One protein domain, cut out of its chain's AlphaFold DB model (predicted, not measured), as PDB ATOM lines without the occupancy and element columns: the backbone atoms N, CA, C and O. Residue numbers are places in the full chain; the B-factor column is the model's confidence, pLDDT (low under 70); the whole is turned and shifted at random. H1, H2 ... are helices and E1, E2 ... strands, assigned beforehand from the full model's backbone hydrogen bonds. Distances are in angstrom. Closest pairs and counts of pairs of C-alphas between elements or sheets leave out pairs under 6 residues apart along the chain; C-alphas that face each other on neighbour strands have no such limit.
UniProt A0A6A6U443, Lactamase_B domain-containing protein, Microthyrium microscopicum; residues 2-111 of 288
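AT A GLANCE: This is residues 2 to 111 of the 288 residues of the protein "Lactamase_B domain-containing protein" of Microthyrium microscopicum (UniProt A0A6A6U443). Little regular structure: a flat body mostly of loops has a small sheet, E1 E2 E3, at one side, H3 near the middle, and H1 and H2 joined by a long loop whose residues 29 to 34 stick out. The 110 printed residues run H1 H2 E1 H3 E2 H4 E3, mixed, with 36 in named elements; they are compact, radius of gyration 14.0 A, spanning 38 by 37 by 20 A.

IN THESE COORDINATES: Find C-alpha 15 at (-20.282, -13.650, -49.858); H1 runs 14.2 A to residue 24. Next come H2, 39 to 45, E1, 53 to 55, H3, 61 to 64, E2, 75 to 78, H4, 82 to 86, and E3, 108 to 110, ending at (0.678, -0.109, -51.362).

HOW THE PARTS SIT: E2 is parallel to E1 at 16 degrees, N 54 to O 75 2.9 A, and to E3 at 32 degrees, N 109 to O 76 2.8 A. E1, H3, E2 and E2, H4, E3 are strand-helix-strand units, parallel neighbours with a helix between, their crossovers right-handed. H4 only grazes the sheet; H2 is not on it. H1 and H3 are close but not clearly touching, C-alphas 17 and 61 7.3 A apart. Every O i to N i+4 pair is within hydrogen-bond range in H1, H2 and H4; H3 is too short for one.

THE WHOLE: The printed part has no cut; H1 to H2 and H4 to E3 are long links. No printed residue is under 70 in pLDDT.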
ATOM      1  N   PHE A   2       5.190 -14.003 -47.135       98.50
ATOM      2  CA  PHE A   2       4.730 -13.797 -48.516       98.50
ATOM      3  C   PHE A   2       3.596 -14.789 -48.797       98.50
ATOM      4  O   PHE A   2       3.851 -15.990 -48.801       98.50
ATOM      5  N   ASP A   3       2.380 -14.269 -48.963       98.56
ATOM      6  CA  ASP A   3       1.087 -14.972 -48.959       98.56
ATOM      7  C   ASP A   3       0.761 -15.744 -47.670       98.56
ATOM      8  O   ASP A   3       1.607 -15.977 -46.810       98.56
ATOM      9  N   LEU A   4      -0.513 -16.099 -47.502       97.88
ATOM     10  CA  LEU A   4      -1.045 -16.833 -46.349       97.88
ATOM     11  C   LEU A   4      -1.873 -18.063 -46.746       97.88
ATOM     12  O   LEU A   4      -2.473 -18.698 -45.879       97.88
ATOM     13  N   GLY A   5      -1.906 -18.418 -48.030       95.38
ATOM     14  CA  GLY A   5      -2.726 -19.525 -48.508       95.38
ATOM     15  C   GLY A   5      -4.228 -19.264 -48.333       95.38
ATOM     16  O   GLY A   5      -4.687 -18.125 -48.221       95.38
ATOM     17  N   ILE A   6      -4.994 -20.353 -48.272       94.62
ATOM     18  CA  ILE A   6      -6.436 -20.330 -48.012       94.62
ATOM     19  C   ILE A   6      -6.679 -20.209 -46.504       94.62
ATOM     20  O   ILE A   6      -6.056 -20.917 -45.709       94.62
ATOM     21  N   ARG A   7      -7.629 -19.360 -46.094       94.31
ATOM     22  CA  ARG A   7      -8.064 -19.299 -44.690       94.31
ATOM     23  C   ARG A   7      -8.668 -20.629 -44.230       94.31
ATOM     24  O   ARG A   7      -9.398 -21.281 -44.973       94.31
ATOM     25  N   LYS A   8      -8.413 -21.012 -42.979       94.19
ATOM     26  CA  LYS A   8      -8.915 -22.275 -42.417       94.19
ATOM     27  C   LYS A   8     -10.447 -22.315 -42.327       94.19
ATOM     28  O   LYS A   8     -11.048 -23.354 -42.588       94.19
ATOM     29  N   ASP A   9     -11.061 -21.198 -41.956       93.88
ATOM     30  CA  ASP A   9     -12.506 -21.001 -41.808       93.88
ATOM     31  C   ASP A   9     -13.114 -20.405 -43.088       93.88
ATOM     32  O   ASP A   9     -13.544 -19.251 -43.131       93.88
ATOM     33  N   ILE A  10     -13.103 -21.199 -44.165       93.56
ATOM     34  CA  ILE A  10     -13.574 -20.814 -45.510       93.56
ATOM     35  C   ILE A  10     -14.974 -20.202 -45.472       93.56
ATOM     36  O   ILE A  10     -15.246 -19.259 -46.206       93.56
ATOM     37  N   GLU A  11     -15.858 -20.685 -44.601       94.25
ATOM     38  CA  GLU A  11     -17.226 -20.192 -44.448       94.25
ATOM     39  C   GLU A  11     -17.323 -18.719 -44.028       94.25
ATOM     40  O   GLU A  11     -18.399 -18.131 -44.129       94.25
ATOM     41  N   LYS A  12     -16.218 -18.121 -43.566       95.56
ATOM     42  CA  LYS A  12     -16.118 -16.697 -43.227       95.56
ATOM     43  C   LYS A  12     -15.523 -15.831 -44.339       95.56
ATOM     44  O   LYS A  12     -15.318 -14.637 -44.118       95.56
ATOM     45  N   LEU A  13     -15.224 -16.397 -45.509       96.38
ATOM     46  CA  LEU A  13     -14.952 -15.592 -46.703       96.38
ATOM     47  C   LEU A  13     -16.136 -14.664 -47.002       96.38
ATOM     48  O   LEU A  13     -17.272 -14.903 -46.582       96.38
ATOM     49  N   ASP A  14     -15.868 -13.598 -47.749       96.62
ATOM     50  CA  ASP A  14     -16.923 -12.699 -48.191       96.62
ATOM     51  C   ASP A  14     -17.964 -13.448 -49.065       96.62
ATOM     52  O   ASP A  14     -17.647 -14.452 -49.721       96.62
ATOM     53  N   PRO A  15     -19.224 -12.974 -49.112       97.19
ATOM     54  CA  PRO A  15     -20.282 -13.650 -49.858       97.19
ATOM     55  C   PRO A  15     -20.016 -13.790 -51.364       97.19
ATOM     56  O   PRO A  15     -20.493 -14.752 -51.971       97.19
ATOM     57  N   HIS A  16     -19.278 -12.856 -51.976       95.50
ATOM     58  CA  HIS A  16     -18.965 -12.905 -53.404       95.50
ATOM     59  C   HIS A  16     -18.007 -14.066 -53.708       95.50
ATOM     60  O   HIS A  16     -18.244 -14.861 -54.624       95.50
ATOM     61  N   THR A  17     -16.957 -14.212 -52.907       94.88
ATOM     62  CA  THR A  17     -15.986 -15.302 -53.003       94.88
ATOM     63  C   THR A  17     -16.637 -16.651 -52.703       94.88
ATOM     64  O   THR A  17     -16.494 -17.582 -53.497       94.88
ATOM     65  N   LEU A  18     -17.436 -16.759 -51.635       95.75
ATOM     66  CA  LEU A  18     -18.206 -17.977 -51.335       95.75
ATOM     67  C   LEU A  18     -19.140 -18.374 -52.484       95.75
ATOM     68  O   LEU A  18     -19.239 -19.550 -52.845       95.75
ATOM     69  N   GLY A  19     -19.819 -17.389 -53.079       94.81
ATOM     70  CA  GLY A  19     -20.653 -17.591 -54.260       94.81
ATOM     71  C   GLY A  19     -19.850 -18.123 -55.445       94.81
ATOM     72  O   GLY A  19     -20.276 -19.082 -56.085       94.81
ATOM     73  N   SER A  20     -18.667 -17.557 -55.690       89.69
ATOM     74  CA  SER A  20     -17.767 -17.967 -56.776       89.69
ATOM     75  C   SER A  20     -17.275 -19.406 -56.599       89.69
ATOM     76  O   SER A  20     -17.418 -20.207 -57.519       89.69
ATOM     77  N   ILE A  21     -16.809 -19.774 -55.398       89.69
ATOM     78  CA  ILE A  21     -16.394 -21.149 -55.058       89.69
ATOM     79  C   ILE A  21     -17.528 -22.140 -55.353       89.69
ATOM     80  O   ILE A  21     -17.314 -23.172 -55.992       89.69
ATOM     81  N   LYS A  22     -18.758 -21.803 -54.945       90.88
ATOM     82  CA  LYS A  22     -19.939 -22.647 -55.165       90.88
ATOM     83  C   LYS A  22     -20.325 -22.765 -56.642       90.88
ATOM     84  O   LYS A  22     -20.729 -23.844 -57.064       90.88
ATOM     85  N   ILE A  23     -20.244 -21.674 -57.405       88.75
ATOM     86  CA  ILE A  23     -20.581 -21.652 -58.838       88.75
ATOM     87  C   ILE A  23     -19.578 -22.479 -59.639       88.75
ATOM     88  O   ILE A  23     -19.986 -23.262 -60.493       88.75
ATOM     89  N   VAL A  24     -18.284 -22.320 -59.355       84.62
ATOM     90  CA  VAL A  24     -17.220 -23.075 -60.030       84.62
ATOM     91  C   VAL A  24     -17.204 -24.539 -59.572       84.62
ATOM     92  O   VAL A  24     -16.783 -25.417 -60.320       84.62
ATOM     93  N   GLY A  25     -17.714 -24.822 -58.370       86.12
ATOM     94  CA  GLY A  25     -17.782 -26.173 -57.817       86.12
ATOM     95  C   GLY A  25     -16.437 -26.656 -57.280       86.12
ATOM     96  O   GLY A  25     -16.133 -27.844 -57.378       86.12
ATOM     97  N   TRP A  26     -15.617 -25.747 -56.746       86.00
ATOM     98  CA  TRP A  26     -14.342 -26.112 -56.138       86.00
ATOM     99  C   TRP A  26     -14.543 -26.869 -54.825       86.00
ATOM    100  O   TRP A  26     -15.249 -26.406 -53.929       86.00
ATOM    101  N   ASP A  27     -13.871 -28.014 -54.717       87.50
ATOM    102  CA  ASP A  27     -13.744 -28.777 -53.480       87.50
ATOM    103  C   ASP A  27     -12.387 -28.473 -52.839       87.50
ATOM    104  O   ASP A  27     -11.333 -28.850 -53.359       87.50
ATOM    105  N   ILE A  28     -12.412 -27.729 -51.734       89.38
ATOM    106  CA  ILE A  28     -11.201 -27.259 -51.064       89.38
ATOM    107  C   ILE A  28     -10.867 -28.221 -49.931       89.38
ATOM    108  O   ILE A  28     -11.503 -28.228 -48.877       89.38
ATOM    109  N   THR A  29      -9.828 -29.022 -50.148       89.12
ATOM    110  CA  THR A  29      -9.356 -30.019 -49.190       89.12
ATOM    111  C   THR A  29      -7.850 -29.924 -48.994       89.12
ATOM    112  O   THR A  29      -7.111 -29.397 -49.828       89.12
ATOM    113  N   ARG A  30      -7.374 -30.444 -47.862       86.88
ATOM    114  CA  ARG A  30      -5.944 -30.561 -47.591       86.88
ATOM    115  C   ARG A  30      -5.398 -31.858 -48.183       86.88
ATOM    116  O   ARG A  30      -5.902 -32.941 -47.887       86.88
ATOM    117  N   ALA A  31      -4.307 -31.762 -48.942       80.44
ATOM    118  CA  ALA A  31      -3.558 -32.934 -49.388       80.44
ATOM    119  C   ALA A  31      -3.081 -33.769 -48.182       80.44
ATOM    120  O   ALA A  31      -2.512 -33.237 -47.228       80.44
ATOM    121  N   GLY A  32      -3.337 -35.080 -48.216       80.06
ATOM    122  CA  GLY A  32      -3.094 -35.982 -47.081       80.06
ATOM    123  C   GLY A  32      -4.221 -36.020 -46.036       80.06
ATOM    124  O   GLY A  32      -4.128 -36.784 -45.078       80.06
ATOM    125  N   GLY A  33      -5.299 -35.254 -46.237       86.94
ATOM    126  CA  GLY A  33      -6.463 -35.200 -45.356       86.94
ATOM    127  C   GLY A  33      -6.289 -34.282 -44.142       86.94
ATOM    128  O   GLY A  33      -5.260 -33.632 -43.948       86.94
ATOM    129  N   GLY A  34      -7.331 -34.238 -43.310       89.88
ATOM    130  CA  GLY A  34      -7.395 -33.386 -42.122       89.88
ATOM    131  C   GLY A  34      -7.879 -31.964 -42.409       89.88
ATOM    132  O   GLY A  34      -8.268 -31.625 -43.525       89.88
ATOM    133  N   GLU A  35      -7.879 -31.137 -41.365       90.81
ATOM    134  CA  GLU A  35      -8.286 -29.737 -41.466       90.81
ATOM    135  C   GLU A  35      -7.251 -28.903 -42.229       90.81
ATOM    136  O   GLU A  35      -6.042 -29.180 -42.192       90.81
ATOM    137  N   LEU A  36      -7.741 -27.842 -42.876       93.12
ATOM    138  CA  LEU A  36      -6.902 -26.800 -43.454       93.12
ATOM    139  C   LEU A  36      -5.999 -26.181 -42.388       93.12
ATOM    140  O   LEU A  36      -6.341 -26.106 -41.202       93.12
ATOM    141  N   LEU A  37      -4.821 -25.763 -42.831       93.06
ATOM    142  CA  LEU A  37      -3.844 -25.106 -41.982       93.06
ATOM    143  C   LEU A  37      -4.099 -23.603 -41.972       93.06
ATOM    144  O   LEU A  37      -4.356 -23.008 -43.011       93.06
ATOM    145  N   ASP A  38      -3.969 -23.006 -40.796       95.31
ATOM    146  CA  ASP A  38      -3.833 -21.564 -40.647       95.31
ATOM    147  C   ASP A  38      -2.335 -21.232 -40.608       95.31
ATOM    148  O   ASP A  38      -1.587 -21.787 -39.796       95.31
ATOM    149  N   ILE A  39      -1.876 -20.347 -41.494       96.31
ATOM    150  CA  ILE A  39      -0.456 -19.993 -41.576       96.31
ATOM    151  C   ILE A  39       0.049 -19.331 -40.293       96.31
ATOM    152  O   ILE A  39       1.211 -19.536 -39.944       96.31
ATOM    153  N   LYS A  40      -0.787 -18.609 -39.538       97.00
ATOM    154  CA  LYS A  40      -0.370 -18.076 -38.236       97.00
ATOM    155  C   LYS A  40      -0.011 -19.205 -37.273       97.00
ATOM    156  O   LYS A  40       1.037 -19.144 -36.634       97.00
ATOM    157  N   ASP A  41      -0.837 -20.249 -37.221       96.94
ATOM    158  CA  ASP A  41      -0.587 -21.412 -36.369       96.94
ATOM    159  C   ASP A  41       0.678 -22.160 -36.824       96.94
ATOM    160  O   ASP A  41       1.487 -22.569 -35.989       96.94
ATOM    161  N   VAL A  42       0.884 -22.303 -38.141       96.44
ATOM    162  CA  VAL A  42       2.104 -22.905 -38.709       96.44
ATOM    163  C   VAL A  42       3.341 -22.112 -38.282       96.44
ATOM    164  O   VAL A  42       4.293 -22.702 -37.774       96.44
ATOM    165  N   LEU A  43       3.323 -20.784 -38.429       97.25
ATOM    166  CA  LEU A  43       4.435 -19.909 -38.051       97.25
ATOM    167  C   LEU A  43       4.743 -19.976 -36.550       97.25
ATOM    168  O   LEU A  43       5.914 -20.067 -36.174       97.25
ATOM    169  N   ASP A  44       3.717 -19.972 -35.696       97.06
ATOM    170  CA  ASP A  44       3.878 -20.087 -34.242       97.06
ATOM    171  C   ASP A  44       4.511 -21.424 -33.850       97.06
ATOM    172  O   ASP A  44       5.473 -21.453 -33.081       97.06
ATOM    173  N   GLN A  45       4.034 -22.529 -34.433       96.44
ATOM    174  CA  GLN A  45       4.577 -23.868 -34.185       96.44
ATOM    175  C   GLN A  45       6.044 -23.993 -34.610       96.44
ATOM    176  O   GLN A  45       6.813 -24.708 -33.968       96.44
ATOM    177  N   GLY A  46       6.455 -23.285 -35.665       96.25
ATOM    178  CA  GLY A  46       7.854 -23.228 -36.093       96.25
ATOM    179  C   GLY A  46       8.702 -22.157 -35.407       96.25
ATOM    180  O   GLY A  46       9.862 -21.985 -35.781       96.25
ATOM    181  N   GLY A  47       8.158 -21.414 -34.437       96.06
ATOM    182  CA  GLY A  47       8.886 -20.366 -33.717       96.06
ATOM    183  C   GLY A  47       9.243 -19.147 -34.576       96.06
ATOM    184  O   GLY A  47      10.244 -18.481 -34.307       96.06
ATOM    185  N   LYS A  48       8.461 -18.867 -35.626       95.00
ATOM    186  CA  LYS A  48       8.609 -17.712 -36.539       95.00
ATOM    187  C   LYS A  48       7.314 -16.897 -36.660       95.00
ATOM    188  O   LYS A  48       7.063 -16.282 -37.689       95.00
ATOM    189  N   GLY A  49       6.489 -16.918 -35.613       92.19
ATOM    190  CA  GLY A  49       5.222 -16.185 -35.536       92.19
ATOM    191  C   GLY A  49       5.349 -14.670 -35.384       92.19
ATOM    192  O   GLY A  49       4.381 -13.956 -35.637       92.19
ATOM    193  N   ASP A  50       6.525 -14.187 -34.977       95.44
ATOM    194  CA  ASP A  50       6.835 -12.763 -34.864       95.44
ATOM    195  C   ASP A  50       7.327 -12.239 -36.220       95.44
ATOM    196  O   ASP A  50       8.435 -12.559 -36.659       95.44
ATOM    197  N   ILE A  51       6.453 -11.518 -36.923       96.88
ATOM    198  CA  ILE A  51       6.707 -10.958 -38.254       96.88
ATOM    199  C   ILE A  51       6.242  -9.504 -38.296       96.88
ATOM    200  O   ILE A  51       5.203  -9.171 -37.735       96.88
ATOM    201  N   ASP A  52       6.956  -8.660 -39.038       97.69
ATOM    202  CA  ASP A  52       6.590  -7.243 -39.177       97.69
ATOM    203  C   ASP A  52       5.531  -6.999 -40.257       97.69
ATOM    204  O   ASP A  52       4.800  -6.011 -40.213       97.69
ATOM    205  N   ALA A  53       5.449  -7.887 -41.253       98.50
ATOM    206  CA  ALA A  53       4.560  -7.705 -42.393       98.50
ATOM    207  C   ALA A  53       4.107  -9.019 -43.038       98.50
ATOM    208  O   ALA A  53       4.859 -10.001 -43.134       98.50
ATOM    209  N   VAL A  54       2.890  -8.980 -43.576       98.81
ATOM    210  CA  VAL A  54       2.377  -9.922 -44.571       98.81
ATOM    211  C   VAL A  54       2.329  -9.205 -45.915       98.81
ATOM    212  O   VAL A  54       1.797  -8.105 -46.026       98.81
ATOM    213  N   ILE A  55       2.910  -9.825 -46.934       98.88
ATOM    214  CA  ILE A  55       2.909  -9.338 -48.309       98.88
ATOM    215  C   ILE A  55       1.989 -10.253 -49.096       98.88
ATOM    216  O   ILE A  55       2.232 -11.456 -49.138       98.88
ATOM    217  N   TRP A  56       0.960  -9.691 -49.712       98.81
ATOM    218  CA  TRP A  56       0.137 -10.422 -50.665       98.81
ATOM    219  C   TRP A  56       0.740 -10.297 -52.059       98.81
ATOM    220  O   TRP A  56       0.907  -9.183 -52.558       98.81
ATOM    221  N   SER A  57       1.028 -11.430 -52.698       98.75
ATOM    222  CA  SER A  57       1.289 -11.500 -54.136       98.75
ATOM    223  C   SER A  57       0.119 -10.877 -54.886       98.75
ATOM    224  O   SER A  57       0.323 -10.059 -55.775       98.75
ATOM    225  N   HIS A  58      -1.109 -11.200 -54.471       98.50
ATOM    226  CA  HIS A  58      -2.348 -10.566 -54.891       98.50
ATOM    227  C   HIS A  58      -3.505 -10.934 -53.945       98.50
ATOM    228  O   HIS A  58      -3.327 -11.590 -52.925       98.50
ATOM    229  N   TRP A  59      -4.709 -10.469 -54.272       97.38
ATOM    230  CA  TRP A  59      -5.846 -10.409 -53.355       97.38
ATOM    231  C   TRP A  59      -6.831 -11.582 -53.451       97.38
ATOM    232  O   TRP A  59      -7.874 -11.532 -52.802       97.38
ATOM    233  N   HIS A  60      -6.553 -12.615 -54.252       96.31
ATOM    234  CA  HIS A  60      -7.442 -13.776 -54.316       96.31
ATOM    235  C   HIS A  60      -7.427 -14.574 -53.002       96.31
ATOM    236  O   HIS A  60      -6.473 -14.562 -52.221       96.31
ATOM    237  N   PHE A  61      -8.548 -15.233 -52.721       96.00
ATOM    238  CA  PHE A  61      -8.856 -15.835 -51.420       96.00
ATOM    239  C   PHE A  61      -7.883 -16.942 -50.983       96.00
ATOM    240  O   PHE A  61      -7.749 -17.215 -49.791       96.00
ATOM    241  N   ASP A  62      -7.204 -17.570 -51.936       95.56
ATOM    242  CA  ASP A  62      -6.222 -18.629 -51.744       95.56
ATOM    243  C   ASP A  62      -4.792 -18.129 -51.523       95.56
ATOM    244  O   ASP A  62      -3.887 -18.934 -51.308       95.56
ATOM    245  N   HIS A  63      -4.607 -16.809 -51.461       97.94
ATOM    246  CA  HIS A  63      -3.339 -16.151 -51.133       97.94
ATOM    247  C   HIS A  63      -3.424 -15.292 -49.869       97.94
ATOM    248  O   HIS A  63      -2.403 -14.977 -49.255       97.94
ATOM    249  N   THR A  64      -4.633 -14.903 -49.465       97.62
ATOM    250  CA  THR A  64      -4.847 -13.847 -48.467       97.62
ATOM    251  C   THR A  64      -4.974 -14.348 -47.032       97.62
ATOM    252  O   THR A  64      -4.666 -13.587 -46.113       97.62
ATOM    253  N   GLY A  65      -5.355 -15.616 -46.827       97.06
ATOM    254  CA  GLY A  65      -5.513 -16.239 -45.510       97.06
ATOM    255  C   GLY A  65      -6.404 -15.448 -44.544       97.06
ATOM    256  O   GLY A  65      -7.352 -14.782 -44.951       97.06
ATOM    257  N   ASP A  66      -6.108 -15.535 -43.242       97.25
ATOM    258  CA  ASP A  66      -6.796 -14.760 -42.201       97.25
ATOM    259  C   ASP A  66      -5.848 -13.739 -41.548       97.25
ATOM    260  O   ASP A  66      -5.128 -14.016 -40.584       97.25
ATOM    261  N   MET A  67      -5.877 -12.510 -42.064       97.88
ATOM    262  CA  MET A  67      -5.108 -11.387 -41.523       97.88
ATOM    263  C   MET A  67      -5.544 -10.969 -40.108       97.88
ATOM    264  O   MET A  67      -4.783 -10.283 -39.419       97.88
ATOM    265  N   THR A  68      -6.730 -11.359 -39.623       97.00
ATOM    266  CA  THR A  68      -7.205 -10.994 -38.274       97.00
ATOM    267  C   THR A  68      -6.451 -11.731 -37.164       97.00
ATOM    268  O   THR A  68      -6.397 -11.255 -36.028       97.00
ATOM    269  N   ARG A  69      -5.788 -12.842 -37.509       97.00
ATOM    270  CA  ARG A  69      -4.926 -13.642 -36.623       97.00
ATOM    271  C   ARG A  69      -3.621 -12.936 -36.256       97.00
ATOM    272  O   ARG A  69      -2.973 -13.302 -35.274       97.00
ATOM    273  N   PHE A  70      -3.218 -11.939 -37.042       97.94
ATOM    274  CA  PHE A  70      -1.983 -11.194 -36.834       97.94
ATOM    275  C   PHE A  70      -2.239  -9.930 -36.003       97.94
ATOM    276  O   PHE A  70      -3.213  -9.211 -36.270       97.94
ATOM    277  N   PRO A  71      -1.350  -9.597 -35.043       97.19
ATOM    278  CA  PRO A  71      -1.394  -8.333 -34.314       97.19
ATOM    279  C   PRO A  71      -1.538  -7.119 -35.242       97.19
ATOM    280  O   PRO A  71      -1.078  -7.134 -36.383       97.19
ATOM    281  N   LYS A  72      -2.183  -6.047 -34.773       97.44
ATOM    282  CA  LYS A  72      -2.482  -4.865 -35.602       97.44
ATOM    283  C   LYS A  72      -1.242  -4.056 -36.018       97.44
ATOM    284  O   LYS A  72      -1.330  -3.271 -36.952       97.44
ATOM    285  N   ASN A  73      -0.093  -4.270 -35.371       97.50
ATOM    286  CA  ASN A  73       1.196  -3.705 -35.782       97.50
ATOM    287  C   ASN A  73       1.876  -4.483 -36.923       97.50
ATOM    288  O   ASN A  73       2.920  -4.042 -37.384       97.50
ATOM    289  N   VAL A  74       1.323  -5.624 -37.352       98.56
ATOM    290  CA  VAL A  74       1.780  -6.317 -38.560       98.56
ATOM    291  C   VAL A  74       1.192  -5.604 -39.771       98.56
ATOM    292  O   VAL A  74      -0.035  -5.567 -39.939       98.56
ATOM    293  N   ASP A  75       2.065  -5.053 -40.605       98.69
ATOM    294  CA  ASP A  75       1.688  -4.353 -41.828       98.69
ATOM    295  C   ASP A  75       1.112  -5.330 -42.862       98.69
ATOM    296  O   ASP A  75       1.543  -6.481 -42.978       98.69
ATOM    297  N   LEU A  76       0.163  -4.846 -43.662       98.88
ATOM    298  CA  LEU A  76      -0.270  -5.515 -44.882       98.88
ATOM    299  C   LEU A  76       0.318  -4.787 -46.090       98.88
ATOM    300  O   LEU A  76       0.046  -3.603 -46.296       98.88
ATOM    301  N   VAL A  77       1.113  -5.489 -46.893       98.88
ATOM    302  CA  VAL A  77       1.756  -4.955 -48.095       98.88
ATOM    303  C   VAL A  77       1.073  -5.510 -49.341       98.88
ATOM    304  O   VAL A  77       0.912  -6.721 -49.480       98.88
ATOM    305  N   VAL A  78       0.701  -4.618 -50.256       98.88
ATOM    306  CA  VAL A  78      -0.022  -4.927 -51.498       98.88
ATOM    307  C   VAL A  78       0.627  -4.234 -52.695       98.88
ATOM    308  O   VAL A  78       1.360  -3.251 -52.540       98.88
ATOM    309  N   GLY A  79       0.369  -4.747 -53.897       98.44
ATOM    310  CA  GLY A  79       0.906  -4.167 -55.124       98.44
ATOM    311  C   GLY A  79       0.089  -2.991 -55.676       98.44
ATOM    312  O   GLY A  79      -1.003  -2.704 -55.180       98.44
ATOM    313  N   PRO A  80       0.606  -2.318 -56.721       98.12
ATOM    314  CA  PRO A  80       0.030  -1.098 -57.281       98.12
ATOM    315  C   PRO A  80      -1.423  -1.241 -57.740       98.12
ATOM    316  O   PRO A  80      -1.783  -2.195 -58.433       98.12
ATOM    317  N   GLY A  81      -2.240  -0.239 -57.414       97.75
ATOM    318  CA  GLY A  81      -3.640  -0.142 -57.827       97.75
ATOM    319  C   GLY A  81      -4.610  -0.926 -56.941       97.75
ATOM    320  O   GLY A  81      -5.821  -0.848 -57.162       97.75
ATOM    321  N   PHE A  82      -4.130  -1.655 -55.930       98.25
ATOM    322  CA  PHE A  82      -4.981  -2.316 -54.947       98.25
ATOM    323  C   PHE A  82      -5.902  -1.315 -54.243       98.25
ATOM    324  O   PHE A  82      -7.116  -1.512 -54.243       98.25
ATOM    325  N   LYS A  83      -5.370  -0.230 -53.666       98.12
ATOM    326  CA  LYS A  83      -6.175   0.706 -52.858       98.12
ATOM    327  C   LYS A  83      -7.265   1.379 -53.680       98.12
ATOM    328  O   LYS A  83      -8.384   1.519 -53.204       98.12
ATOM    329  N   GLU A  84      -6.945   1.748 -54.915       97.69
ATOM    330  CA  GLU A  84      -7.888   2.369 -55.847       97.69
ATOM    331  C   GLU A  84      -9.024   1.417 -56.255       97.69
ATOM    332  O   GLU A  84     -10.162   1.851 -56.411       97.69
ATOM    333  N   ASN A  85      -8.737   0.119 -56.413       96.88
ATOM    334  CA  ASN A  85      -9.674  -0.831 -57.023       96.88
ATOM    335  C   ASN A  85     -10.335  -1.805 -56.037       96.88
ATOM    336  O   ASN A  85     -11.262  -2.520 -56.423       96.88
ATOM    337  N   LYS A  86      -9.828  -1.910 -54.806       96.31
ATOM    338  CA  LYS A  86     -10.255  -2.916 -53.814       96.31
ATOM    339  C   LYS A  86     -10.792  -2.314 -52.522       96.31
ATOM    340  O   LYS A  86     -11.272  -3.060 -51.675       96.31
ATOM    341  N   ILE A  87     -10.756  -0.989 -52.386       96.69
ATOM    342  CA  ILE A  87     -11.327  -0.275 -51.246       96.69
ATOM    343  C   ILE A  87     -12.515   0.566 -51.738       96.69
ATOM    344  O   ILE A  87     -12.356   1.334 -52.687       96.69
ATOM    345  N   PRO A  88     -13.695   0.474 -51.100       97.31
ATOM    346  CA  PRO A  88     -13.999  -0.356 -49.932       97.31
ATOM    347  C   PRO A  88     -14.116  -1.860 -50.243       97.31
ATOM    348  O   PRO A  88     -14.561  -2.248 -51.326       97.31
ATOM    349  N   GLY A  89     -13.739  -2.685 -49.260       97.38
ATOM    350  CA  GLY A  89     -13.953  -4.135 -49.254       97.38
ATOM    351  C   GLY A  89     -15.285  -4.505 -48.592       97.38
ATOM    352  O   GLY A  89     -16.074  -3.634 -48.228       97.38
ATOM    353  N   TYR A  90     -15.554  -5.795 -48.426       97.88
ATOM    354  CA  TYR A  90     -16.690  -6.289 -47.646       97.88
ATOM    355  C   TYR A  90     -16.467  -6.003 -46.146       97.88
ATOM    356  O   TYR A  90     -15.348  -6.201 -45.680       97.88
ATOM    357  N   PRO A  91     -17.486  -5.592 -45.362       97.56
ATOM    358  CA  PRO A  91     -18.900  -5.465 -45.724       97.56
ATOM    359  C   PRO A  91     -19.311  -4.129 -46.351       97.56
ATOM    360  O   PRO A  91     -20.423  -4.044 -46.874       97.56
ATOM    361  N   THR A  92     -18.460  -3.098 -46.330       98.19
ATOM    362  CA  THR A  92     -18.800  -1.770 -46.875       98.19
ATOM    363  C   THR A  92     -19.208  -1.836 -48.355       98.19
ATOM    364  O   THR A  92     -20.146  -1.154 -48.775       98.19
ATOM    365  N   ASN A  93     -18.559  -2.697 -49.140       97.69
ATOM    366  CA  ASN A  93     -18.970  -3.082 -50.486       97.69
ATOM    367  C   ASN A  93     -19.440  -4.551 -50.513       97.69
ATOM    368  O   ASN A  93     -18.604  -5.456 -50.540       97.69
ATOM    369  N   PRO A  94     -20.758  -4.822 -50.583       96.25
ATOM    370  CA  PRO A  94     -21.293  -6.186 -50.604       96.25
ATOM    371  C   PRO A  94     -20.886  -7.034 -51.820       96.25
ATOM    372  O   PRO A  94     -21.057  -8.250 -51.787       96.25
ATOM    373  N   ALA A  95     -20.392  -6.412 -52.895       95.12
ATOM    374  CA  ALA A  95     -19.932  -7.099 -54.103       95.12
ATOM    375  C   ALA A  95     -18.410  -7.331 -54.127       95.12
ATOM    376  O   ALA A  95     -17.897  -7.888 -55.095       95.12
ATOM    377  N   ALA A  96     -17.673  -6.876 -53.108       95.44
ATOM    378  CA  ALA A  96     -16.231  -7.069 -53.050       95.44
ATOM    379  C   ALA A  96     -15.886  -8.537 -52.770       95.44
ATOM    380  O   ALA A  96     -16.339  -9.093 -51.778       95.44
ATOM    381  N   GLY A  97     -15.016  -9.119 -53.602       94.56
ATOM    382  CA  GLY A  97     -14.394 -10.434 -53.385       94.56
ATOM    383  C   GLY A  97     -13.221 -10.404 -52.401       94.56
ATOM    384  O   GLY A  97     -12.223 -11.083 -52.620       94.56
ATOM    385  N   ILE A  98     -13.275  -9.498 -51.423       95.81
ATOM    386  CA  ILE A  98     -12.258  -9.321 -50.389       95.81
ATOM    387  C   ILE A  98     -12.847  -8.565 -49.196       95.81
ATOM    388  O   ILE A  98     -13.665  -7.660 -49.373       95.81
ATOM    389  N   SER A  99     -12.410  -8.914 -47.988       96.50
ATOM    390  CA  SER A  99     -12.891  -8.341 -46.731       96.50
ATOM    391  C   SER A  99     -11.947  -7.267 -46.174       96.50
ATOM    392  O   SER A  99     -10.725  -7.394 -46.243       96.50
ATOM    393  N   GLU A 100     -12.524  -6.194 -45.627       97.19
ATOM    394  CA  GLU A 100     -11.793  -5.043 -45.088       97.19
ATOM    395  C   GLU A 100     -11.189  -5.286 -43.698       97.19
ATOM    396  O   GLU A 100     -10.265  -4.578 -43.293       97.19
ATOM    397  N   ASP A 101     -11.631  -6.343 -43.006       96.62
ATOM    398  CA  ASP A 101     -11.023  -6.833 -41.758       96.62
ATOM    399  C   ASP A 101      -9.523  -7.144 -41.911       96.62
ATOM    400  O   ASP A 101      -8.753  -7.043 -40.947       96.62
ATOM    401  N   ALA A 102      -9.088  -7.442 -43.139       97.06
ATOM    402  CA  ALA A 102      -7.699  -7.688 -43.464       97.06
ATOM    403  C   ALA A 102      -6.799  -6.470 -43.226       97.06
ATOM    404  O   ALA A 102      -5.658  -6.646 -42.798       97.06
ATOM    405  N   TRP A 103      -7.299  -5.247 -43.437       97.19
ATOM    406  CA  TRP A 103      -6.552  -4.001 -43.211       97.19
ATOM    407  C   TRP A 103      -7.122  -3.116 -42.097       97.19
ATOM    408  O   TRP A 103      -6.528  -2.085 -41.771       97.19
ATOM    409  N   GLU A 104      -8.233  -3.496 -41.467       97.00
ATOM    410  CA  GLU A 104      -8.825  -2.719 -40.380       97.00
ATOM    411  C   GLU A 104      -7.839  -2.539 -39.213       97.00
ATOM    412  O   GLU A 104      -7.356  -3.505 -38.612       97.00
ATOM    413  N   GLY A 105      -7.553  -1.283 -38.864       97.44
ATOM    414  CA  GLY A 105      -6.715  -0.931 -37.715       97.44
ATOM    415  C   GLY A 105      -5.228  -1.269 -37.860       97.44
ATOM    416  O   GLY A 105      -4.524  -1.219 -36.855       97.44
ATOM    417  N   ARG A 106      -4.748  -1.610 -39.064       97.75
ATOM    418  CA  ARG A 106      -3.323  -1.836 -39.361       97.75
ATOM    419  C   ARG A 106      -2.846  -0.951 -40.511       97.75
ATOM    420  O   ARG A 106      -3.652  -0.377 -41.245       97.75
ATOM    421  N   THR A 107      -1.536  -0.849 -40.695       98.56
ATOM    422  CA  THR A 107      -0.975  -0.165 -41.864       98.56
ATOM    423  C   THR A 107      -1.238  -0.991 -43.118       98.56
ATOM    424  O   THR A 107      -0.806  -2.139 -43.218       98.56
ATOM    425  N   LEU A 108      -1.903  -0.388 -44.101       98.56
ATOM    426  CA  LEU A 108      -1.993  -0.925 -45.457       98.56
ATOM    427  C   LEU A 108      -1.009  -0.178 -46.358       98.56
ATOM    428  O   LEU A 108      -1.211   1.004 -46.670       98.56
ATOM    429  N   ARG A 109       0.053  -0.858 -46.786       98.38
ATOM    430  CA  ARG A 109       1.135  -0.296 -47.592       98.38
ATOM    431  C   ARG A 109       1.027  -0.775 -49.035       98.38
ATOM    432  O   ARG A 109       1.308  -1.925 -49.342       98.38
ATOM    433  N   GLU A 110       0.633   0.129 -49.920       98.50
ATOM    434  CA  GLU A 110       0.678  -0.109 -51.362       98.50
ATOM    435  C   GLU A 110       2.050   0.315 -51.881       98.50
ATOM    436  O   GLU A 110       2.507   1.416 -51.568       98.50
ATOM    437  N   LEU A 111       2.735  -0.577 -52.594       97.88
ATOM    438  CA  LEU A 111       4.082  -0.303 -53.086       97.88
ATOM    439  C   LEU A 111       4.061   0.593 -54.323       97.88
ATOM    440  O   LEU A 111       3.299   0.359 -55.257       97.88
TER     441      LEU A 111